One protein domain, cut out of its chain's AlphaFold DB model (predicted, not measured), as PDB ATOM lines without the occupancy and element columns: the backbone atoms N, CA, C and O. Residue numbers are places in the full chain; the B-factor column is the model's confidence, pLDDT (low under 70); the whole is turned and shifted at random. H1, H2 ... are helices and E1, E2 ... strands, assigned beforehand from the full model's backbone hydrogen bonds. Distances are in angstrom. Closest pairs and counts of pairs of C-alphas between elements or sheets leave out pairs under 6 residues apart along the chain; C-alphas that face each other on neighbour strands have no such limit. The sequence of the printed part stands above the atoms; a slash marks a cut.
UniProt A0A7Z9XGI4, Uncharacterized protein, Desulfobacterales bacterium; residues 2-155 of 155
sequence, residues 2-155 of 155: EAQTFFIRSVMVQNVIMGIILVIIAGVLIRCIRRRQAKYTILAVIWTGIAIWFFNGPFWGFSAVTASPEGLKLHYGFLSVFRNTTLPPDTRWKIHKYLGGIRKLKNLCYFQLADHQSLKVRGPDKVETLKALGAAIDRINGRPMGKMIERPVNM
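What this domain is: This is residues 2 to 155 of the 155 residues of an uncharacterized protein of Desulfobacterales bacterium (UniProt A0A7Z9XGI4). A long helical hairpin, H1 and H2, reaches out from a head at one end, where two small sheets each have one face covered by the same helix, H3. The hairpin makes much of the longest axis, while H3 packs on E1 and E2 of one sheet and on E5, E6 and E7 of the other. The printed part has 154 residues with three named helices and seven named strands, in the order E1 H1 H2 E2 E3 E4 E5 E6 H3 E7; the class is mixed, helices and strands. One sheet runs E1 E2 E3 E4, antiparallel, and the other E6 E5 E7, mixed. The whole is loose, with a radius of gyration of the C-alphas of 18.6 A, and only just elongated, spanning 62 by 41 by 23 A.

How they stand to each other: Start at E1, residues 4 to 7, an edge strand antiparallel to E2, residues 64 to 68, with N 6 and O 65 2.8 A apart. Between them in the chain come H1, residues 11 to 34, and H2, residues 38 to 56, a helical hairpin: they touch, at a shallow tilt of 17 degrees, opposite ways. H1 touches H2 with residues 25 to 33 alone, and the closest C-alphas of the two, those of Cys 32 and Thr 41, are 5.5 A apart. Neither is on a sheet. E2, E3, residues 71 to 75, and E4, residues 85 to 87, form a meander, each strand the antiparallel neighbour of the one before; look at N 66 and O 73, 2.9 A, and N 72 and O 87, 2.8 A. E5, residues 93 to 100, and E6, residues 106 to 113, are a hairpin, with N 94 and O 112 2.9 A apart. E7, residues 146 to 150, is parallel to E5, with N 149 and O 95 2.8 A apart. H3, residues 124 to 141, is on both sheets, two layers with each. Its height over the first is 9.6 A, over E1 and E2, and the closest C-alphas of H3 and E1, Leu 133 and Phe 6, are 6.3 A apart. Its height over the second is 9.4 A, over E5, and it runs along the strands, at 1 degree to E5 on the local plane. In H1, H2 and H3 every O i to N i+4 pair is within hydrogen-bond range.

Where its parts are: Find C-alpha 4 at (-20.377, -3.206, -46.985), where E1 begins. H1 runs 33.9 A from C-alpha 11 to C-alpha 34 at (-6.184, 13.830, -5.522), and H2 runs 27.0 A. E5 is 20.9 A long, E6 22.7 A and H3 25.8 A. E7 ends at C-alpha 150, (-16.369, -27.781, -38.496).

The domain as a whole: The C-alphas farthest apart, of Arg 36 and Gly 142, are 62.0 A apart. The printed part has no cut, and no link is long. Mean pLDDT of the printed part is 87.2; residues 101 to 102 and 151 to 155 are under 70.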
ATOM      1  N   GLU A   2     -19.802  -1.123 -53.621       80.31
ATOM      2  CA  GLU A   2     -19.786  -0.258 -52.440       80.31
ATOM      3  C   GLU A   2     -19.253  -1.002 -51.211       80.31
ATOM      4  O   GLU A   2     -19.342  -2.229 -51.122       80.31
ATOM      5  N   ALA A   3     -18.674  -0.256 -50.271       88.50
ATOM      6  CA  ALA A   3     -18.169  -0.813 -49.025       88.50
ATOM      7  C   ALA A   3     -19.334  -1.314 -48.157       88.50
ATOM      8  O   ALA A   3     -20.205  -0.538 -47.769       88.50
ATOM      9  N   GLN A   4     -19.330  -2.601 -47.806       92.12
ATOM     10  CA  GLN A   4     -20.377  -3.206 -46.985       92.12
ATOM     11  C   GLN A   4     -19.841  -3.555 -45.596       92.12
ATOM     12  O   GLN A   4     -18.828  -4.241 -45.459       92.12
ATOM     13  N   THR A   5     -20.524  -3.091 -44.548       91.81
ATOM     14  CA  THR A   5     -20.139  -3.372 -43.157       91.81
ATOM     15  C   THR A   5     -20.999  -4.481 -42.567       91.81
ATOM     16  O   THR A   5     -22.222  -4.382 -42.526       91.81
ATOM     17  N   PHE A   6     -20.344  -5.525 -42.065       91.94
ATOM     18  CA  PHE A   6     -20.975  -6.685 -41.446       91.94
ATOM     19  C   PHE A   6     -20.755  -6.668 -39.935       91.94
ATOM     20  O   PHE A   6     -19.618  -6.699 -39.464       91.94
ATOM     21  N   PHE A   7     -21.849  -6.661 -39.168       90.50
ATOM     22  CA  PHE A   7     -21.824  -6.634 -37.703       90.50
ATOM     23  C   PHE A   7     -21.964  -8.039 -37.106       90.50
ATOM     24  O   PHE A   7     -23.064  -8.556 -36.897       90.50
ATOM     25  N   ILE A   8     -20.831  -8.646 -36.761       86.31
ATOM     26  CA  ILE A   8     -20.755  -9.963 -36.116       86.31
ATOM     27  C   ILE A   8     -21.328  -9.878 -34.696       86.31
ATOM     28  O   ILE A   8     -22.217 -10.641 -34.306       86.31
ATOM     29  N   ARG A   9     -20.876  -8.884 -33.930       84.50
ATOM     30  CA  ARG A   9     -21.419  -8.526 -32.615       84.50
ATOM     31  C   ARG A   9     -21.668  -7.024 -32.567       84.50
ATOM     32  O   ARG A   9     -21.137  -6.279 -33.385       84.50
ATOM     33  N   SER A  10     -22.482  -6.572 -31.617       81.12
ATOM     34  CA  SER A  10     -22.725  -5.138 -31.465       81.12
ATOM     35  C   SER A  10     -21.435  -4.428 -31.039       81.12
ATOM     36  O   SER A  10     -21.006  -4.541 -29.888       81.12
ATOM     37  N   VAL A  11     -20.834  -3.699 -31.983       78.69
ATOM     38  CA  VAL A  11     -19.686  -2.807 -31.748       78.69
ATOM     39  C   VAL A  11     -20.073  -1.723 -30.746       78.69
ATOM     40  O   VAL A  11     -19.281  -1.371 -29.880       78.69
ATOM     41  N   MET A  12     -21.324  -1.256 -30.790       80.25
ATOM     42  CA  MET A  12     -21.854  -0.299 -29.821       80.25
ATOM     43  C   MET A  12     -21.831  -0.872 -28.401       80.25
ATOM     44  O   MET A  12     -21.293  -0.232 -27.509       80.25
ATOM     45  N   VAL A  13     -22.334  -2.094 -28.187       82.38
ATOM     46  CA  VAL A  13     -22.306  -2.728 -26.854       82.38
ATOM     47  C   VAL A  13     -20.871  -2.914 -26.365       82.38
ATOM     48  O   VAL A  13     -20.588  -2.661 -25.198       82.38
ATOM     49  N   GLN A  14     -19.943  -3.304 -27.243       83.38
ATOM     50  CA  GLN A  14     -18.529  -3.378 -26.869       83.38
ATOM     51  C   GLN A  14     -17.963  -2.023 -26.462       83.38
ATOM     52  O   GLN A  14     -17.337  -1.927 -25.410       83.38
ATOM     53  N   ASN A  15     -18.195  -0.991 -27.270       87.19
ATOM     54  CA  ASN A  15     -17.723   0.357 -26.989       87.19
ATOM     55  C   ASN A  15     -18.349   0.897 -25.694       87.19
ATOM     56  O   ASN A  15     -17.664   1.542 -24.914       87.19
ATOM     57  N   VAL A  16     -19.607   0.577 -25.390       88.69
ATOM     58  CA  VAL A  16     -20.225   0.948 -24.109       88.69
ATOM     59  C   VAL A  16     -19.512   0.266 -22.939       88.69
ATOM     60  O   VAL A  16     -19.136   0.939 -21.984       88.69
ATOM     61  N   ILE A  17     -19.255  -1.045 -23.019       86.75
ATOM     62  CA  ILE A  17     -18.531  -1.783 -21.967       86.75
ATOM     63  C   ILE A  17     -17.118  -1.212 -21.774       86.75
ATOM     64  O   ILE A  17     -16.699  -0.951 -20.647       86.75
ATOM     65  N   MET A  18     -16.400  -0.978 -22.875       89.12
ATOM     66  CA  MET A  18     -15.076  -0.352 -22.877       89.12
ATOM     67  C   MET A  18     -15.111   1.048 -22.243       89.12
ATOM     68  O   MET A  18     -14.256   1.370 -21.420       89.12
ATOM     69  N   GLY A  19     -16.115   1.860 -22.581       89.94
ATOM     70  CA  GLY A  19     -16.304   3.205 -22.040       89.94
ATOM     71  C   GLY A  19     -16.564   3.201 -20.537       89.94
ATOM     72  O   GLY A  19     -15.925   3.953 -19.809       89.94
ATOM     73  N   ILE A  20     -17.432   2.309 -20.051       91.56
ATOM     74  CA  ILE A  20     -17.708   2.160 -18.614       91.56
ATOM     75  C   ILE A  20     -16.427   1.799 -17.855       91.56
ATOM     76  O   ILE A  20     -16.120   2.421 -16.839       91.56
ATOM     77  N   ILE A  21     -15.648   0.837 -18.362       89.25
ATOM     78  CA  ILE A  21     -14.378   0.433 -17.742       89.25
ATOM     79  C   ILE A  21     -13.392   1.604 -17.709       89.25
ATOM     80  O   ILE A  21     -12.799   1.867 -16.663       89.25
ATOM     81  N   LEU A  22     -13.254   2.342 -18.816       89.50
ATOM     82  CA  LEU A  22     -12.393   3.523 -18.885       89.50
ATOM     83  C   LEU A  22     -12.810   4.581 -17.852       89.50
ATOM     84  O   LEU A  22     -11.959   5.091 -17.127       89.50
ATOM     85  N   VAL A  23     -14.107   4.889 -17.749       92.12
ATOM     86  CA  VAL A  23     -14.636   5.887 -16.805       92.12
ATOM     87  C   VAL A  23     -14.378   5.474 -15.356       92.12
ATOM     88  O   VAL A  23     -13.951   6.306 -14.556       92.12
ATOM     89  N   ILE A  24     -14.577   4.197 -15.012       91.19
ATOM     90  CA  ILE A  24     -14.295   3.681 -13.666       91.19
ATOM     91  C   ILE A  24     -12.802   3.815 -13.347       91.19
ATOM     92  O   ILE A  24     -12.445   4.361 -12.303       91.19
ATOM     93  N   ILE A  25     -11.927   3.362 -14.249       88.75
ATOM     94  CA  ILE A  25     -10.472   3.419 -14.060       88.75
ATOM     95  C   ILE A  25      -9.996   4.870 -13.931       88.75
ATOM     96  O   ILE A  25      -9.274   5.198 -12.990       88.75
ATOM     97  N   ALA A  26     -10.441   5.757 -14.825       88.94
ATOM     98  CA  ALA A  26     -10.103   7.175 -14.789       88.94
ATOM     99  C   ALA A  26     -10.612   7.844 -13.503       88.94
ATOM    100  O   ALA A  26      -9.872   8.581 -12.854       88.94
ATOM    101  N   GLY A  27     -11.845   7.545 -13.086       90.94
ATOM    102  CA  GLY A  27     -12.424   8.054 -11.844       90.94
ATOM    103  C   GLY A  27     -11.633   7.624 -10.607       90.94
ATOM    104  O   GLY A  27     -11.344   8.452  -9.737       90.94
ATOM    105  N   VAL A  28     -11.224   6.352 -10.543       88.88
ATOM    106  CA  VAL A  28     -10.370   5.829  -9.466       88.88
ATOM    107  C   VAL A  28      -8.997   6.499  -9.492       88.88
ATOM    108  O   VAL A  28      -8.562   6.998  -8.455       88.88
ATOM    109  N   LEU A  29      -8.345   6.596 -10.655       88.56
ATOM    110  CA  LEU A  29      -7.044   7.258 -10.802       88.56
ATOM    111  C   LEU A  29      -7.090   8.713 -10.330       88.56
ATOM    112  O   LEU A  29      -6.297   9.106  -9.475       88.56
ATOM    113  N   ILE A  30      -8.056   9.498 -10.817       89.62
ATOM    114  CA  ILE A  30      -8.229  10.906 -10.433       89.62
ATOM    115  C   ILE A  30      -8.442  11.025  -8.922       89.62
ATOM    116  O   ILE A  30      -7.833  11.876  -8.268       89.62
ATOM    117  N   ARG A  31      -9.279  10.158  -8.336       89.94
ATOM    118  CA  ARG A  31      -9.540  10.148  -6.891       89.94
ATOM    119  C   ARG A  31      -8.286   9.797  -6.084       89.94
ATOM    120  O   ARG A  31      -8.034  10.437  -5.063       89.94
ATOM    121  N   CYS A  32      -7.507   8.812  -6.523       88.06
ATOM    122  CA  CYS A  32      -6.283   8.368  -5.853       88.06
ATOM    123  C   CYS A  32      -5.174   9.424  -5.912       88.06
ATOM    124  O   CYS A  32      -4.566   9.713  -4.878       88.06
ATOM    125  N   ILE A  33      -4.982  10.051  -7.077       86.81
ATOM    126  CA  ILE A  33      -4.028  11.149  -7.275       86.81
ATOM    127  C   ILE A  33      -4.409  12.335  -6.383       86.81
ATOM    128  O   ILE A  33      -3.575  12.831  -5.626       86.81
ATOM    129  N   ARG A  34      -5.691  12.735  -6.376       91.38
ATOM    130  CA  ARG A  34      -6.184  13.830  -5.522       91.38
ATOM    131  C   ARG A  34      -5.969  13.576  -4.030       91.38
ATOM    132  O   ARG A  34      -5.670  14.510  -3.296       91.38
ATOM    133  N   ARG A  35      -6.099  12.328  -3.571       89.19
ATOM    134  CA  ARG A  35      -5.888  11.956  -2.159       89.19
ATOM    135  C   ARG A  35      -4.434  11.605  -1.813       89.19
ATOM    136  O   ARG A  35      -4.192  11.160  -0.694       89.19
ATOM    137  N   ARG A  36      -3.482  11.778  -2.746       87.44
ATOM    138  CA  ARG A  36      -2.050  11.431  -2.606       87.44
ATOM    139  C   ARG A  36      -1.796  10.002  -2.102       87.44
ATOM    140  O   ARG A  36      -0.803   9.723  -1.437       87.44
ATOM    141  N   GLN A  37      -2.687   9.068  -2.427       85.50
ATOM    142  CA  GLN A  37      -2.550   7.681  -1.995       85.50
ATOM    143  C   GLN A  37      -1.713   6.893  -3.012       85.50
ATOM    144  O   GLN A  37      -2.249   6.269  -3.933       85.50
ATOM    145  N   ALA A  38      -0.387   6.923  -2.854       85.00
ATOM    146  CA  ALA A  38       0.552   6.308  -3.800       85.00
ATOM    147  C   ALA A  38       0.277   4.809  -4.036       85.00
ATOM    148  O   ALA A  38       0.254   4.362  -5.179       85.00
ATOM    149  N   LYS A  39      -0.041   4.052  -2.975       87.69
ATOM    150  CA  LYS A  39      -0.344   2.610  -3.058       87.69
ATOM    151  C   LYS A  39      -1.522   2.314  -3.997       87.69
ATOM    152  O   LYS A  39      -1.417   1.457  -4.870       87.69
ATOM    153  N   TYR A  40      -2.622   3.055  -3.863       86.31
ATOM    154  CA  TYR A  40      -3.799   2.873  -4.721       86.31
ATOM    155  C   TYR A  40      -3.582   3.409  -6.136       86.31
ATOM    156  O   TYR A  40      -4.158   2.879  -7.081       86.31
ATOM    157  N   THR A  41      -2.723   4.417  -6.295       86.38
ATOM    158  CA  THR A  41      -2.347   4.932  -7.618       86.38
ATOM    159  C   THR A  41      -1.582   3.872  -8.409       86.38
ATOM    160  O   THR A  41      -1.953   3.582  -9.540       86.38
ATOM    161  N   ILE A  42      -0.585   3.223  -7.794       88.06
ATOM    162  CA  ILE A  42       0.160   2.116  -8.416       88.06
ATOM    163  C   ILE A  42      -0.794   0.979  -8.797       88.06
ATOM    164  O   ILE A  42      -0.759   0.498  -9.928       88.06
ATOM    165  N   LEU A  43      -1.696   0.589  -7.891       90.00
ATOM    166  CA  LEU A  43      -2.677  -0.463  -8.163       90.00
ATOM    167  C   LEU A  43      -3.589  -0.111  -9.353       90.00
ATOM    168  O   LEU A  43      -3.832  -0.954 -10.213       90.00
ATOM    169  N   ALA A  44      -4.067   1.131  -9.432       88.56
ATOM    170  CA  ALA A  44      -4.904   1.591 -10.536       88.56
ATOM    171  C   ALA A  44      -4.140   1.631 -11.872       88.56
ATOM    172  O   ALA A  44      -4.700   1.270 -12.909       88.56
ATOM    173  N   VAL A  45      -2.854   1.995 -11.860       89.62
ATOM    174  CA  VAL A  45      -1.984   1.930 -13.046       89.62
ATOM    175  C   VAL A  45      -1.814   0.485 -13.520       89.62
ATOM    176  O   VAL A  45      -1.971   0.220 -14.711       89.62
ATOM    177  N   ILE A  46      -1.588  -0.463 -12.605       92.25
ATOM    178  CA  ILE A  46      -1.502  -1.894 -12.939       92.25
ATOM    179  C   ILE A  46      -2.806  -2.372 -13.592       92.25
ATOM    180  O   ILE A  46      -2.771  -2.975 -14.664       92.25
ATOM    181  N   TRP A  47      -3.963  -2.052 -13.004       90.69
ATOM    182  CA  TRP A  47      -5.264  -2.410 -13.582       90.69
ATOM    183  C   TRP A  47      -5.514  -1.775 -14.949       90.69
ATOM    184  O   TRP A  47      -6.073  -2.426 -15.831       90.69
ATOM    185  N   THR A  48      -5.061  -0.538 -15.151       88.38
ATOM    186  CA  THR A  48      -5.113   0.133 -16.458       88.38
ATOM    187  C   THR A  48      -4.282  -0.629 -17.486       88.38
ATOM    188  O   THR A  48      -4.767  -0.912 -18.580       88.38
ATOM    189  N   GLY A  49      -3.060  -1.028 -17.118       90.75
ATOM    190  CA  GLY A  49      -2.190  -1.845 -17.960       90.75
ATOM    191  C   GLY A  49      -2.832  -3.181 -18.335       90.75
ATOM    192  O   GLY A  49      -2.863  -3.533 -19.512       90.75
ATOM    193  N   ILE A  50      -3.426  -3.883 -17.363       90.81
ATOM    194  CA  ILE A  50      -4.150  -5.144 -17.593       90.81
ATOM    195  C   ILE A  50      -5.333  -4.934 -18.545       90.81
ATOM    196  O   ILE A  50      -5.524  -5.732 -19.460       90.81
ATOM    197  N   ALA A  51      -6.118  -3.869 -18.365       88.62
ATOM    198  CA  ALA A  51      -7.265  -3.579 -19.222       88.62
ATOM    199  C   ALA A  51      -6.837  -3.290 -20.670       88.62
ATOM    200  O   ALA A  51      -7.393  -3.868 -21.605       88.62
ATOM    201  N   ILE A  52      -5.814  -2.450 -20.865       88.62
ATOM    202  CA  ILE A  52      -5.261  -2.148 -22.194       88.62
ATOM    203  C   ILE A  52      -4.715  -3.422 -22.841       88.62
ATOM    204  O   ILE A  52      -5.033  -3.704 -23.999       88.62
ATOM    205  N   TRP A  53      -3.944  -4.215 -22.093       90.62
ATOM    206  CA  TRP A  53      -3.418  -5.495 -22.558       90.62
ATOM    207  C   TRP A  53      -4.539  -6.461 -22.950       90.62
ATOM    208  O   TRP A  53      -4.470  -7.086 -24.003       90.62
ATOM    209  N   PHE A  54      -5.613  -6.541 -22.164       89.62
ATOM    210  CA  PHE A  54      -6.750  -7.411 -22.447       89.62
ATOM    211  C   PHE A  54      -7.465  -7.031 -23.753       89.62
ATOM    212  O   PHE A  54      -7.690  -7.896 -24.600       89.62
ATOM    213  N   PHE A  55      -7.777  -5.745 -23.960       86.88
ATOM    214  CA  PHE A  55      -8.476  -5.278 -25.167       86.88
ATOM    215  C   PHE A  55      -7.618  -5.312 -26.437       86.88
ATOM    216  O   PHE A  55      -8.165  -5.326 -27.543       86.88
ATOM    217  N   ASN A  56      -6.293  -5.335 -26.295       86.81
ATOM    218  CA  ASN A  56      -5.353  -5.448 -27.412       86.81
ATOM    219  C   ASN A  56      -4.766  -6.864 -27.558       86.81
ATOM    220  O   ASN A  56      -4.024  -7.132 -28.501       86.81
ATOM    221  N   GLY A  57      -5.117  -7.777 -26.653       83.81
ATOM    222  CA  GLY A  57      -4.580  -9.128 -26.583       83.81
ATOM    223  C   GLY A  57      -5.299 -10.143 -27.482       83.81
ATOM    224  O   GLY A  57      -6.301  -9.838 -28.139       83.81
ATOM    225  N   PRO A  58      -4.827 -11.404 -27.484       80.25
ATOM    226  CA  PRO A  58      -5.381 -12.477 -28.315       80.25
ATOM    227  C   PRO A  58      -6.793 -12.904 -27.890       80.25
ATOM    228  O   PRO A  58      -7.509 -13.538 -28.661       80.25
ATOM    229  N   PHE A  59      -7.212 -12.551 -26.673       79.75
ATOM    230  CA  PHE A  59      -8.530 -12.890 -26.135       79.75
ATOM    231  C   PHE A  59      -9.651 -11.986 -26.661       79.75
ATOM    232  O   PHE A  59     -10.825 -12.352 -26.551       79.75
ATOM    233  N   TRP A  60      -9.307 -10.830 -27.241       86.44
ATOM    234  CA  TRP A  60     -10.271  -9.892 -27.804       86.44
ATOM    235  C   TRP A  60     -10.291  -9.969 -29.332       86.44
ATOM    236  O   TRP A  60      -9.281  -9.757 -30.012       86.44
ATOM    237  N   GLY A  61     -11.464 -10.298 -29.871       89.62
ATOM    238  CA  GLY A  61     -11.710 -10.434 -31.304       89.62
ATOM    239  C   GLY A  61     -12.433  -9.227 -31.898       89.62
ATOM    240  O   GLY A  61     -13.043  -8.440 -31.171       89.62
ATOM    241  N   PHE A  62     -12.400  -9.103 -33.224       92.19
ATOM    242  CA  PHE A  62     -13.138  -8.049 -33.923       92.19
ATOM    243  C   PHE A  62     -14.645  -8.331 -33.932       92.19
ATOM    244  O   PHE A  62     -15.078  -9.484 -33.898       92.19
ATOM    245  N   SER A  63     -15.461  -7.283 -34.005       91.00
ATOM    246  CA  SER A  63     -16.929  -7.403 -34.013       91.00
ATOM    247  C   SER A  63     -17.599  -6.898 -35.264       91.00
ATOM    248  O   SER A  63     -18.765  -7.227 -35.481       91.00
ATOM    249  N   ALA A  64     -16.893  -6.131 -36.083       91.88
ATOM    250  CA  ALA A  64     -17.368  -5.797 -37.408       91.88
ATOM    251  C   ALA A  64     -16.232  -5.858 -38.420       91.88
ATOM    252  O   ALA A  64     -15.059  -5.696 -38.075       91.88
ATOM    253  N   VAL A  65     -16.613  -6.099 -39.668       93.31
ATOM    254  CA  VAL A  65     -15.714  -6.047 -40.817       93.31
ATOM    255  C   VAL A  65     -16.373  -5.191 -41.879       93.31
ATOM    256  O   VAL A  65     -17.521  -5.443 -42.243       93.31
ATOM    257  N   THR A  66     -15.655  -4.191 -42.376       93.38
ATOM    258  CA  THR A  66     -16.052  -3.468 -43.584       93.38
ATOM    259  C   THR A  66     -15.302  -4.078 -44.756       93.38
ATOM    260  O   THR A  66     -14.077  -3.991 -44.810       93.38
ATOM    261  N   ALA A  67     -16.034  -4.722 -45.659       92.75
ATOM    262  CA  ALA A  67     -15.490  -5.306 -46.873       92.75
ATOM    263  C   ALA A  67     -15.621  -4.302 -48.024       92.75
ATOM    264  O   ALA A  67     -16.730  -3.879 -48.354       92.75
ATOM    265  N   SER A  68     -14.497  -3.915 -48.625       92.31
ATOM    266  CA  SER A  68     -14.446  -3.085 -49.829       92.31
ATOM    267  C   SER A  68     -13.415  -3.641 -50.822       92.31
ATOM    268  O   SER A  68     -12.561  -4.443 -50.437       92.31
ATOM    269  N   PRO A  69     -13.458  -3.222 -52.102       89.19
ATOM    270  CA  PRO A  69     -12.428  -3.587 -53.078       89.19
ATOM    271  C   PRO A  69     -11.012  -3.139 -52.685       89.19
ATOM    272  O   PRO A  69     -10.036  -3.737 -53.118       89.19
ATOM    273  N   GLU A  70     -10.902  -2.101 -51.853       90.44
ATOM    274  CA  GLU A  70      -9.633  -1.568 -51.340       90.44
ATOM    275  C   GLU A  70      -9.055  -2.424 -50.203       90.44
ATOM    276  O   GLU A  70      -7.854  -2.374 -49.942       90.44
ATOM    277  N   GLY A  71      -9.894  -3.196 -49.505       91.38
ATOM    278  CA  GLY A  71      -9.467  -4.048 -48.402       91.38
ATOM    279  C   GLY A  71     -10.566  -4.384 -47.396       91.38
ATOM    280  O   GLY A  71     -11.727  -3.990 -47.508       91.38
ATOM    281  N   LEU A  72     -10.174  -5.135 -46.371       93.00
ATOM    282  CA  LEU A  72     -11.038  -5.579 -45.281       93.00
ATOM    283  C   LEU A  72     -10.660  -4.826 -44.005       93.00
ATOM    284  O   LEU A  72      -9.647  -5.129 -43.373       93.00
ATOM    285  N   LYS A  73     -11.470  -3.845 -43.604       93.31
ATOM    286  CA  LYS A  73     -11.240  -3.092 -42.361       93.31
ATOM    287  C   LYS A  73     -11.826  -3.853 -41.180       93.31
ATOM    288  O   LYS A  73     -13.033  -4.097 -41.138       93.31
ATOM    289  N   LEU A  74     -10.978  -4.217 -40.222       92.88
ATOM    290  CA  LEU A  74     -11.368  -4.927 -39.006       92.88
ATOM    291  C   LEU A  74     -11.635  -3.947 -37.865       92.88
ATOM    292  O   LEU A  74     -10.774  -3.139 -37.520       92.88
ATOM    293  N   HIS A  75     -12.796  -4.081 -37.222       91.69
ATOM    294  CA  HIS A  75     -13.211  -3.223 -36.111       91.69
ATOM    295  C   HIS A  75     -13.246  -4.007 -34.795       91.69
ATOM    296  O   HIS A  75     -14.134  -4.837 -34.577       91.69
ATOM    297  N   TYR A  76     -12.294  -3.731 -33.901       88.25
ATOM    298  CA  TYR A  76     -12.174  -4.360 -32.575       88.25
ATOM    299  C   TYR A  76     -12.829  -3.559 -31.438       88.25
ATOM    300  O   TYR A  76     -13.118  -4.118 -30.375       88.25
ATOM    301  N   GLY A  77     -13.092  -2.276 -31.679       85.19
ATOM    302  CA  GLY A  77     -13.583  -1.314 -30.693       85.19
ATOM    303  C   GLY A  77     -12.587  -0.175 -30.481       85.19
ATOM    304  O   GLY A  77     -11.447  -0.230 -30.951       85.19
ATOM    305  N   PHE A  78     -13.016   0.880 -29.787       83.50
ATOM    306  CA  PHE A  78     -12.203   2.098 -29.667       83.50
ATOM    307  C   PHE A  78     -10.973   1.938 -28.752       83.50
ATOM    308  O   PHE A  78      -9.978   2.621 -28.963       83.50
ATOM    309  N   LEU A  79     -11.001   1.024 -27.769       80.50
ATOM    310  CA  LEU A  79      -9.843   0.732 -26.901       80.50
ATOM    311  C   LEU A  79      -8.831  -0.240 -27.519       80.50
ATOM    312  O   LEU A  79      -7.730  -0.413 -26.995       80.50
ATOM    313  N   SER A  80      -9.182  -0.866 -28.638       82.94
ATOM    314  CA  SER A  80      -8.327  -1.813 -29.354       82.94
ATOM    315  C   SER A  80      -7.497  -1.104 -30.430       82.94
ATOM    316  O   SER A  80      -7.444  -1.537 -31.584       82.94
ATOM    317  N   VAL A  81      -6.876   0.019 -30.055       75.88
ATOM    318  CA  VAL A  81      -6.177   0.946 -30.963       75.88
ATOM    319  C   VAL A  81      -5.091   0.240 -31.780       75.88
ATOM    320  O   VAL A  81      -4.948   0.519 -32.963       75.88
ATOM    321  N   PHE A  82      -4.389  -0.733 -31.193       78.06
ATOM    322  CA  PHE A  82      -3.298  -1.454 -31.862       78.06
ATOM    323  C   PHE A  82      -3.763  -2.631 -32.734       78.06
ATOM    324  O   PHE A  82      -2.944  -3.295 -33.364       78.06
ATOM    325  N   ARG A  83      -5.067  -2.939 -32.747       82.62
ATOM    326  CA  ARG A  83      -5.635  -4.112 -33.440       82.62
ATOM    327  C   ARG A  83      -6.510  -3.738 -34.631       82.62
ATOM    328  O   ARG A  83      -6.697  -4.575 -35.513       82.62
ATOM    329  N   ASN A  84      -7.050  -2.519 -34.658       82.88
ATOM    330  CA  ASN A  84      -7.793  -2.012 -35.809       82.88
ATOM    331  C   ASN A  84      -6.832  -1.918 -37.001       82.88
ATOM    332  O   ASN A  84      -5.896  -1.125 -36.994       82.88
ATOM    333  N   THR A  85      -7.045  -2.763 -38.003       88.81
ATOM    334  CA  THR A  85      -6.173  -2.863 -39.175       88.81
ATOM    335  C   THR A  85      -7.001  -3.065 -40.436       88.81
ATOM    336  O   THR A  85      -8.166  -3.474 -40.377       88.81
ATOM    337  N   THR A  86      -6.392  -2.761 -41.576       91.50
ATOM    338  CA  THR A  86      -6.952  -3.045 -42.894       91.50
ATOM    339  C   THR A  86      -6.155  -4.183 -43.500       91.50
ATOM    340  O   THR A  86      -4.940  -4.081 -43.651       91.50
ATOM    341  N   LEU A  87      -6.838  -5.276 -43.817       92.31
ATOM    342  CA  LEU A  87      -6.239  -6.409 -44.502       92.31
ATOM    343  C   LEU A  87      -6.431  -6.275 -46.019       92.31
ATOM    344  O   LEU A  87      -7.423  -5.682 -46.453       92.31
ATOM    345  N   PRO A  88      -5.532  -6.855 -46.826       92.56
ATOM    346  CA  PRO A  88      -5.715  -6.957 -48.267       92.56
ATOM    347  C   PRO A  88      -7.045  -7.640 -48.637       92.56
ATOM    348  O   PRO A  88      -7.490  -8.546 -47.917       92.56
ATOM    349  N   PRO A  89      -7.689  -7.244 -49.748       89.81
ATOM    350  CA  PRO A  89      -8.972  -7.808 -50.166       89.81
ATOM    351  C   PRO A  89      -8.880  -9.304 -50.497       89.81
ATOM    352  O   PRO A  89      -9.863 -10.023 -50.330       89.81
ATOM    353  N   ASP A  90      -7.704  -9.795 -50.885       90.50
ATOM    354  CA  ASP A  90      -7.419 -11.198 -51.193       90.50
ATOM    355  C   ASP A  90      -7.123 -12.059 -49.948       90.50
ATOM    356  O   ASP A  90      -6.702 -13.217 -50.048       90.50
ATOM    357  N   THR A  91      -7.384 -11.533 -48.750       92.19
ATOM    358  CA  THR A  91      -7.212 -12.297 -47.517       92.19
ATOM    359  C   THR A  91      -8.199 -13.462 -47.448       92.19
ATOM    360  O   THR A  91      -9.418 -13.292 -47.497       92.19
ATOM    361  N   ARG A  92      -7.667 -14.675 -47.258       93.69
ATOM    362  CA  ARG A  92      -8.485 -15.880 -47.076       93.69
ATOM    363  C   ARG A  92      -9.263 -15.835 -45.768       93.69
ATOM    364  O   ARG A  92      -8.718 -15.486 -44.716       93.69
ATOM    365  N   TRP A  93     -10.507 -16.297 -45.825       95.00
ATOM    366  CA  TRP A  93     -11.390 -16.356 -44.667       95.00
ATOM    367  C   TRP A  93     -11.740 -17.790 -44.266       95.00
ATOM    368  O   TRP A  93     -11.732 -18.724 -45.071       95.00
ATOM    369  N   LYS A  94     -12.043 -17.987 -42.983       95.25
ATOM    370  CA  LYS A  94     -12.524 -19.262 -42.439       95.25
ATOM    371  C   LYS A  94     -13.633 -19.007 -41.431       95.25
ATOM    372  O   LYS A  94     -13.510 -18.132 -40.579       95.25
ATOM    373  N   ILE A  95     -14.697 -19.804 -41.488       93.12
ATOM    374  CA  ILE A  95     -15.707 -19.842 -40.421       93.12
ATOM    375  C   ILE A  95     -15.450 -21.088 -39.597       93.12
ATOM    376  O   ILE A  95     -15.595 -22.197 -40.098       93.12
ATOM    377  N   HIS A  96     -15.092 -20.917 -38.335       91.44
ATOM    378  CA  HIS A  96     -14.857 -22.027 -37.426       91.44
ATOM    379  C   HIS A  96     -16.095 -22.275 -36.580       91.44
ATOM    380  O   HIS A  96     -16.521 -21.384 -35.847       91.44
ATOM    381  N   LYS A  97     -16.634 -23.492 -36.641       89.25
ATOM    382  CA  LYS A  97     -17.710 -23.965 -35.763       89.25
ATOM    383  C   LYS A  97     -17.144 -24.972 -34.774       89.25
ATOM    384  O   LYS A  97     -16.427 -25.886 -35.172       89.25
ATOM    385  N   TYR A  98     -17.439 -24.782 -33.493       85.31
ATOM    386  CA  TYR A  98     -16.962 -25.658 -32.427       85.31
ATOM    387  C   TYR A  98     -17.918 -25.648 -31.226       85.31
ATOM    388  O   TYR A  98     -18.678 -24.699 -31.014       85.31
ATOM    389  N   LEU A  99     -17.863 -26.704 -30.414       82.25
ATOM    390  CA  LEU A  99     -18.572 -26.758 -29.138       82.25
ATOM    391  C   LEU A  99     -17.737 -26.107 -28.033       82.25
ATOM    392  O   LEU A  99     -16.626 -26.541 -27.736       82.25
ATOM    393  N   GLY A 100     -18.274 -25.061 -27.409       73.62
ATOM    394  CA  GLY A 100     -17.618 -24.331 -26.327       73.62
ATOM    395  C   GLY A 100     -18.526 -24.050 -25.130       73.62
ATOM    396  O   GLY A 100     -19.669 -24.500 -25.051       73.62
ATOM    397  N   GLY A 101     -17.997 -23.280 -24.178       69.06
ATOM    398  CA  GLY A 101     -18.655 -22.964 -22.907       69.06
ATOM    399  C   GLY A 101     -18.378 -23.987 -21.802       69.06
ATOM    400  O   GLY A 101     -17.784 -25.037 -22.039       69.06
ATOM    401  N   ILE A 102     -18.826 -23.666 -20.585       61.22
ATOM    402  CA  ILE A 102     -18.759 -24.563 -19.424       61.22
ATOM    403  C   ILE A 102     -19.572 -25.818 -19.794       61.22
ATOM    404  O   ILE A 102     -20.776 -25.706 -20.019       61.22
ATOM    405  N   ARG A 103     -18.904 -26.975 -19.931       71.25
ATOM    406  CA  ARG A 103     -19.425 -28.283 -20.410       71.25
ATOM    407  C   ARG A 103     -19.531 -28.521 -21.928       71.25
ATOM    408  O   ARG A 103     -20.128 -29.513 -22.318       71.25
ATOM    409  N   LYS A 104     -18.961 -27.673 -22.798       75.19
ATOM    410  CA  LYS A 104     -18.986 -27.876 -24.272       75.19
ATOM    411  C   LYS A 104     -20.406 -28.046 -24.866       75.19
ATOM    412  O   LYS A 104     -20.589 -28.692 -25.887       75.19
ATOM    413  N   LEU A 105     -21.423 -27.442 -24.250       74.38
ATOM    414  CA  LEU A 105     -22.823 -27.556 -24.695       74.38
ATOM    415  C   LEU A 105     -23.246 -26.465 -25.691       74.38
ATOM    416  O   LEU A 105     -24.356 -26.491 -26.216       74.38
ATOM    417  N   LYS A 106     -22.403 -25.450 -25.925       79.81
ATOM    418  CA  LYS A 106     -22.763 -24.303 -26.766       79.81
ATOM    419  C   LYS A 106     -22.101 -24.429 -28.130       79.81
ATOM    420  O   LYS A 106     -20.882 -24.359 -28.227       79.81
ATOM    421  N   ASN A 107     -22.913 -24.514 -29.181       85.06
ATOM    422  CA  ASN A 107     -22.461 -24.319 -30.558       85.06
ATOM    423  C   ASN A 107     -22.009 -22.867 -30.740       85.06
ATOM    424  O   ASN A 107     -22.840 -21.956 -30.787       85.06
ATOM    425  N   LEU A 108     -20.699 -22.659 -30.803       88.00
ATOM    426  CA  LEU A 108     -20.082 -21.361 -31.022       88.00
ATOM    427  C   LEU A 108     -19.444 -21.325 -32.404       88.00
ATOM    428  O   LEU A 108     -18.894 -22.315 -32.887       88.00
ATOM    429  N   CYS A 109     -19.523 -20.162 -33.035       90.44
ATOM    430  CA  CYS A 109     -18.862 -19.886 -34.299       90.44
ATOM    431  C   CYS A 109     -17.999 -18.631 -34.176       90.44
ATOM    432  O   CYS A 109     -18.336 -17.718 -33.423       90.44
ATOM    433  N   TYR A 110     -16.898 -18.572 -34.913       91.75
ATOM    434  CA  TYR A 110     -16.140 -17.338 -35.118       91.75
ATOM    435  C   TYR A 110     -15.632 -17.262 -36.555       91.75
ATOM    436  O   TYR A 110     -15.463 -18.282 -37.226       91.75
ATOM    437  N   PHE A 111     -15.412 -16.038 -37.013       94.00
ATOM    438  CA  PHE A 111     -14.810 -15.732 -38.299       94.00
ATOM    439  C   PHE A 111     -13.313 -15.522 -38.117       94.00
ATOM    440  O   PHE A 111     -12.891 -14.900 -37.142       94.00
ATOM    441  N   GLN A 112     -12.510 -16.019 -39.045       94.00
ATOM    442  CA  GLN A 112     -11.068 -15.831 -39.052       94.00
ATOM    443  C   GLN A 112     -10.624 -15.265 -40.400       94.00
ATOM    444  O   GLN A 112     -11.010 -15.785 -41.446       94.00
ATOM    445  N   LEU A 113      -9.798 -14.222 -40.350       92.62
ATOM    446  CA  LEU A 113      -9.128 -13.586 -41.481       92.62
ATOM    447  C   LEU A 113      -7.631 -13.569 -41.184       92.62
ATOM    448  O   LEU A 113      -7.209 -12.859 -40.275       92.62
ATOM    449  N   ALA A 114      -6.843 -14.373 -41.901       89.69
ATOM    450  CA  ALA A 114      -5.434 -14.615 -41.562       89.69
ATOM    451  C   ALA A 114      -5.260 -14.957 -40.059       89.69
ATOM    452  O   ALA A 114      -5.870 -15.918 -39.577       89.69
ATOM    453  N   ASP A 115      -4.496 -14.156 -39.312       88.38
ATOM    454  CA  ASP A 115      -4.254 -14.319 -37.870       88.38
ATOM    455  C   ASP A 115      -5.266 -13.570 -36.982       88.38
ATOM    456  O   ASP A 115      -5.185 -13.580 -35.750       88.38
ATOM    457  N   HIS A 116      -6.270 -12.935 -37.590       91.44
ATOM    458  CA  HIS A 116      -7.304 -12.179 -36.899       91.44
ATOM    459  C   HIS A 116      -8.554 -13.027 -36.691       91.44
ATOM    460  O   HIS A 116      -9.105 -13.602 -37.629       91.44
ATOM    461  N   GLN A 117      -9.050 -13.059 -35.455       92.44
ATOM    462  CA  GLN A 117     -10.280 -13.763 -35.091       92.44
ATOM    463  C   GLN A 117     -11.365 -12.779 -34.661       92.44
ATOM    464  O   GLN A 117     -11.095 -11.805 -33.952       92.44
ATOM    465  N   SER A 118     -12.602 -13.050 -35.071       91.31
ATOM    466  CA  SER A 118     -13.772 -12.319 -34.605       91.31
ATOM    467  C   SER A 118     -14.127 -12.727 -33.183       91.31
ATOM    468  O   SER A 118     -13.732 -13.785 -32.684       91.31
ATOM    469  N   LEU A 119     -14.982 -11.938 -32.538       89.75
ATOM    470  CA  LEU A 119     -15.695 -12.427 -31.372       89.75
ATOM    471  C   LEU A 119     -16.523 -13.669 -31.711       89.75
ATOM    472  O   LEU A 119     -17.090 -13.805 -32.798       89.75
ATOM    473  N   LYS A 120     -16.601 -14.561 -30.724       90.31
ATOM    474  CA  LYS A 120     -17.394 -15.787 -30.775       90.31
ATOM    475  C   LYS A 120     -18.878 -15.442 -30.704       90.31
ATOM    476  O   LYS A 120     -19.314 -14.710 -29.812       90.31
ATOM    477  N   VAL A 121     -19.652 -16.006 -31.620       89.56
ATOM    478  CA  VAL A 121     -21.096 -15.809 -31.743       89.56
ATOM    479  C   VAL A 121     -21.849 -17.130 -31.653       89.56
ATOM    480  O   VAL A 121     -21.282 -18.211 -31.818       89.56
ATOM    481  N   ARG A 122     -23.146 -17.032 -31.361       88.69
ATOM    482  CA  ARG A 122     -24.088 -18.148 -31.277       88.69
ATOM    483  C   ARG A 122     -25.377 -17.753 -31.992       88.69
ATOM    484  O   ARG A 122     -25.762 -16.589 -31.939       88.69
ATOM    485  N   GLY A 123     -26.047 -18.747 -32.562       86.50
ATOM    486  CA  GLY A 123     -27.365 -18.599 -33.171       86.50
ATOM    487  C   GLY A 123     -27.305 -18.601 -34.701       86.50
ATOM    488  O   GLY A 123     -26.273 -18.226 -35.263       86.50
ATOM    489  N   PRO A 124     -28.383 -19.053 -35.362       86.38
ATOM    490  CA  PRO A 124     -28.447 -19.174 -36.817       86.38
ATOM    491  C   PRO A 124     -28.218 -17.827 -37.517       86.38
ATOM    492  O   PRO A 124     -27.340 -17.754 -38.370       86.38
ATOM    493  N   ASP A 125     -28.860 -16.751 -37.061       88.44
ATOM    494  CA  ASP A 125     -28.755 -15.408 -37.662       88.44
ATOM    495  C   ASP A 125     -27.310 -14.884 -37.680       88.44
ATOM    496  O   ASP A 125     -26.842 -14.234 -38.619       88.44
ATOM    497  N   LYS A 126     -26.549 -15.189 -36.623       89.44
ATOM    498  CA  LYS A 126     -25.139 -14.800 -36.539       89.44
ATOM    499  C   LYS A 126     -24.270 -15.626 -37.469       89.44
ATOM    500  O   LYS A 126     -23.360 -15.073 -38.076       89.44
ATOM    501  N   VAL A 127     -24.554 -16.916 -37.614       90.12
ATOM    502  CA  VAL A 127     -23.874 -17.762 -38.603       90.12
ATOM    503  C   VAL A 127     -24.180 -17.283 -40.020       90.12
ATOM    504  O   VAL A 127     -23.275 -17.238 -40.847       90.12
ATOM    505  N   GLU A 128     -25.415 -16.876 -40.293       92.44
ATOM    506  CA  GLU A 128     -25.804 -16.297 -41.576       92.44
ATOM    507  C   GLU A 128     -25.056 -14.992 -41.858       92.44
ATOM    508  O   GLU A 128     -24.499 -14.837 -42.940       92.44
ATOM    509  N   THR A 129     -24.898 -14.123 -40.854       93.19
ATOM    510  CA  THR A 129     -24.057 -12.917 -40.969       93.19
ATOM    511  C   THR A 129     -22.608 -13.264 -41.337       93.19
ATOM    512  O   THR A 129     -22.006 -12.604 -42.182       93.19
ATOM    513  N   LEU A 130     -22.038 -14.316 -40.735       93.88
ATOM    514  CA  LEU A 130     -20.683 -14.773 -41.062       93.88
ATOM    515  C   LEU A 130     -20.583 -15.318 -42.491       93.88
ATOM    516  O   LEU A 130     -19.601 -15.051 -43.182       93.88
ATOM    517  N   LYS A 131     -21.594 -16.068 -42.943       94.38
ATOM    518  CA  LYS A 131     -21.668 -16.573 -44.321       94.38
ATOM    519  C   LYS A 131     -21.813 -15.431 -45.325       94.38
ATOM    520  O   LYS A 131     -21.120 -15.439 -46.335       94.38
ATOM    521  N   ALA A 132     -22.655 -14.441 -45.029       93.88
ATOM    522  CA  ALA A 132     -22.847 -13.259 -45.861       93.88
ATOM    523  C   ALA A 132     -21.550 -12.444 -45.993       93.88
ATOM    524  O   ALA A 132     -21.201 -12.035 -47.098       93.88
ATOM    525  N   LEU A 133     -20.795 -12.292 -44.900       94.12
ATOM    526  CA  LEU A 133     -19.464 -11.684 -44.928       94.12
ATOM    527  C   LEU A 133     -18.498 -12.468 -45.833       94.12
ATOM    528  O   LEU A 133     -17.844 -11.870 -46.682       94.12
ATOM    529  N   GLY A 134     -18.426 -13.795 -45.688       93.38
ATOM    530  CA  GLY A 134     -17.591 -14.640 -46.551       93.38
ATOM    531  C   GLY A 134     -17.962 -14.517 -48.033       93.38
ATOM    532  O   GLY A 134     -17.096 -14.289 -48.872       93.38
ATOM    533  N   ALA A 135     -19.260 -14.551 -48.342       94.00
ATOM    534  CA  ALA A 135     -19.768 -14.388 -49.701       94.00
ATOM    535  C   ALA A 135     -19.465 -13.001 -50.293       94.00
ATOM    536  O   ALA A 135     -19.221 -12.886 -51.493       94.00
ATOM    537  N   ALA A 136     -19.461 -11.944 -49.475       93.19
ATOM    538  CA  ALA A 136     -19.060 -10.612 -49.919       93.19
ATOM    539  C   ALA A 136     -17.569 -10.561 -50.281       93.19
ATOM    540  O   ALA A 136     -17.216 -10.002 -51.317       93.19
ATOM    541  N   ILE A 137     -16.707 -11.198 -49.481       92.88
ATOM    542  CA  ILE A 137     -15.270 -11.310 -49.778       92.88
ATOM    543  C   ILE A 137     -15.048 -12.111 -51.067       92.88
ATOM    544  O   ILE A 137     -14.287 -11.680 -51.934       92.88
ATOM    545  N   ASP A 138     -15.743 -13.238 -51.234       94.25
ATOM    546  CA  ASP A 138     -15.657 -14.057 -52.449       94.25
ATOM    547  C   ASP A 138     -16.088 -13.265 -53.690       94.25
ATOM    548  O   ASP A 138     -15.442 -13.326 -54.736       94.25
ATOM    549  N   ARG A 139     -17.151 -12.461 -53.564       92.81
ATOM    550  CA  ARG A 139     -17.666 -11.607 -54.639       92.81
ATOM    551  C   ARG A 139     -16.689 -10.498 -55.025       92.81
ATOM    552  O   ARG A 139     -16.522 -10.248 -56.213       92.81
ATOM    553  N   ILE A 140     -16.038  -9.862 -54.048       92.19
ATOM    554  CA  ILE A 140     -15.002  -8.845 -54.294       92.19
ATOM    555  C   ILE A 140     -13.830  -9.445 -55.085       92.19
ATOM    556  O   ILE A 140     -13.285  -8.785 -55.963       92.19
ATOM    557  N   ASN A 141     -13.476 -10.702 -54.809       91.44
ATOM    558  CA  ASN A 141     -12.349 -11.385 -55.449       91.44
ATOM    559  C   ASN A 141     -12.719 -12.171 -56.718       91.44
ATOM    560  O   ASN A 141     -11.832 -12.712 -57.377       91.44
ATOM    561  N   GLY A 142     -14.010 -12.302 -57.039       91.94
ATOM    562  CA  GLY A 142     -14.499 -13.101 -58.168       91.94
ATOM    563  C   GLY A 142     -14.232 -14.609 -58.055       91.94
ATOM    564  O   GLY A 142     -14.358 -15.324 -59.047       91.94
ATOM    565  N   ARG A 143     -13.846 -15.111 -56.875       91.44
ATOM    566  CA  ARG A 143     -13.525 -16.527 -56.635       91.44
ATOM    567  C   ARG A 143     -13.759 -16.915 -55.172       91.44
ATOM    568  O   ARG A 143     -13.698 -16.041 -54.310       91.44
ATOM    569  N   PRO A 144     -13.947 -18.210 -54.855       93.31
ATOM    570  CA  PRO A 144     -14.004 -18.675 -53.471       93.31
ATOM    571  C   PRO A 144     -12.674 -18.431 -52.739       93.31
ATOM    572  O   PRO A 144     -11.631 -18.950 -53.139       93.31
ATOM    573  N   MET A 145     -12.709 -17.664 -51.648       93.62
ATOM    574  CA  MET A 145     -11.535 -17.294 -50.843       93.62
ATOM    575  C   MET A 145     -11.459 -18.047 -49.514       93.62
ATOM    576  O   MET A 145     -10.444 -17.980 -48.810       93.62
ATOM    577  N   GLY A 146     -12.516 -18.767 -49.150       92.56
ATOM    578  CA  GLY A 146     -12.631 -19.369 -47.835       92.56
ATOM    579  C   GLY A 146     -13.598 -20.534 -47.756       92.56
ATOM    580  O   GLY A 146     -14.227 -20.936 -48.731       92.56
ATOM    581  N   LYS A 147     -13.666 -21.124 -46.563       93.19
ATOM    582  CA  LYS A 147     -14.582 -22.228 -46.276       93.19
ATOM    583  C   LYS A 147     -14.997 -22.263 -44.817       93.19
ATOM    584  O   LYS A 147     -14.311 -21.756 -43.925       93.19
ATOM    585  N   MET A 148     -16.117 -22.925 -44.573       90.25
ATOM    586  CA  MET A 148     -16.526 -23.305 -43.231       90.25
ATOM    587  C   MET A 148     -15.741 -24.545 -42.790       90.25
ATOM    588  O   MET A 148     -15.594 -25.504 -43.543       90.25
ATOM    589  N   ILE A 149     -15.210 -24.503 -41.573       89.69
ATOM    590  CA  ILE A 149     -14.477 -25.588 -40.931       89.69
ATOM    591  C   ILE A 149     -15.259 -25.972 -39.681       89.69
ATOM    592  O   ILE A 149     -15.314 -25.221 -38.702       89.69
ATOM    593  N   GLU A 150     -15.854 -27.157 -39.706       81.88
ATOM    594  CA  GLU A 150     -16.369 -27.781 -38.496       81.88
ATOM    595  C   GLU A 150     -15.192 -28.428 -37.765       81.88
ATOM    596  O   GLU A 150     -14.540 -29.327 -38.293       81.88
ATOM    597  N   ARG A 151     -14.861 -27.929 -36.568       67.44
ATOM    598  CA  ARG A 151     -13.901 -28.612 -35.702       67.44
ATOM    599  C   ARG A 151     -14.661 -29.609 -34.826       67.44
ATOM    600  O   ARG A 151     -15.495 -29.164 -34.030       67.44
ATOM    601  N   PRO A 152     -14.383 -30.921 -34.932       54.81
ATOM    602  CA  PRO A 152     -14.898 -31.888 -33.976       54.81
ATOM    603  C   PRO A 152     -14.370 -31.574 -32.569       54.81
ATOM    604  O   PRO A 152     -13.337 -30.933 -32.385       54.81
ATOM    605  N   VAL A 153     -15.125 -32.008 -31.566       53.44
ATOM    606  CA  VAL A 153     -15.092 -31.585 -30.149       53.44
ATOM    607  C   VAL A 153     -13.808 -31.984 -29.393       53.44
ATOM    608  O   VAL A 153     -13.654 -31.664 -28.207       53.44
ATOM    609  N   ASN A 154     -12.862 -32.627 -30.074       40.50
ATOM    610  CA  ASN A 154     -11.680 -33.231 -29.477       40.50
ATOM    611  C   ASN A 154     -10.407 -32.625 -30.063       40.50
ATOM    612  O   ASN A 154      -9.964 -33.047 -31.124       40.50
ATOM    613  N   MET A 155      -9.864 -31.639 -29.351       39.62
ATOM    614  CA  MET A 155      -8.454 -31.517 -28.962       39.62
ATOM    615  C   MET A 155      -8.416 -30.681 -27.683       39.62
ATOM    616  O   MET A 155      -9.102 -29.629 -27.659       39.62
TER     617      MET A 155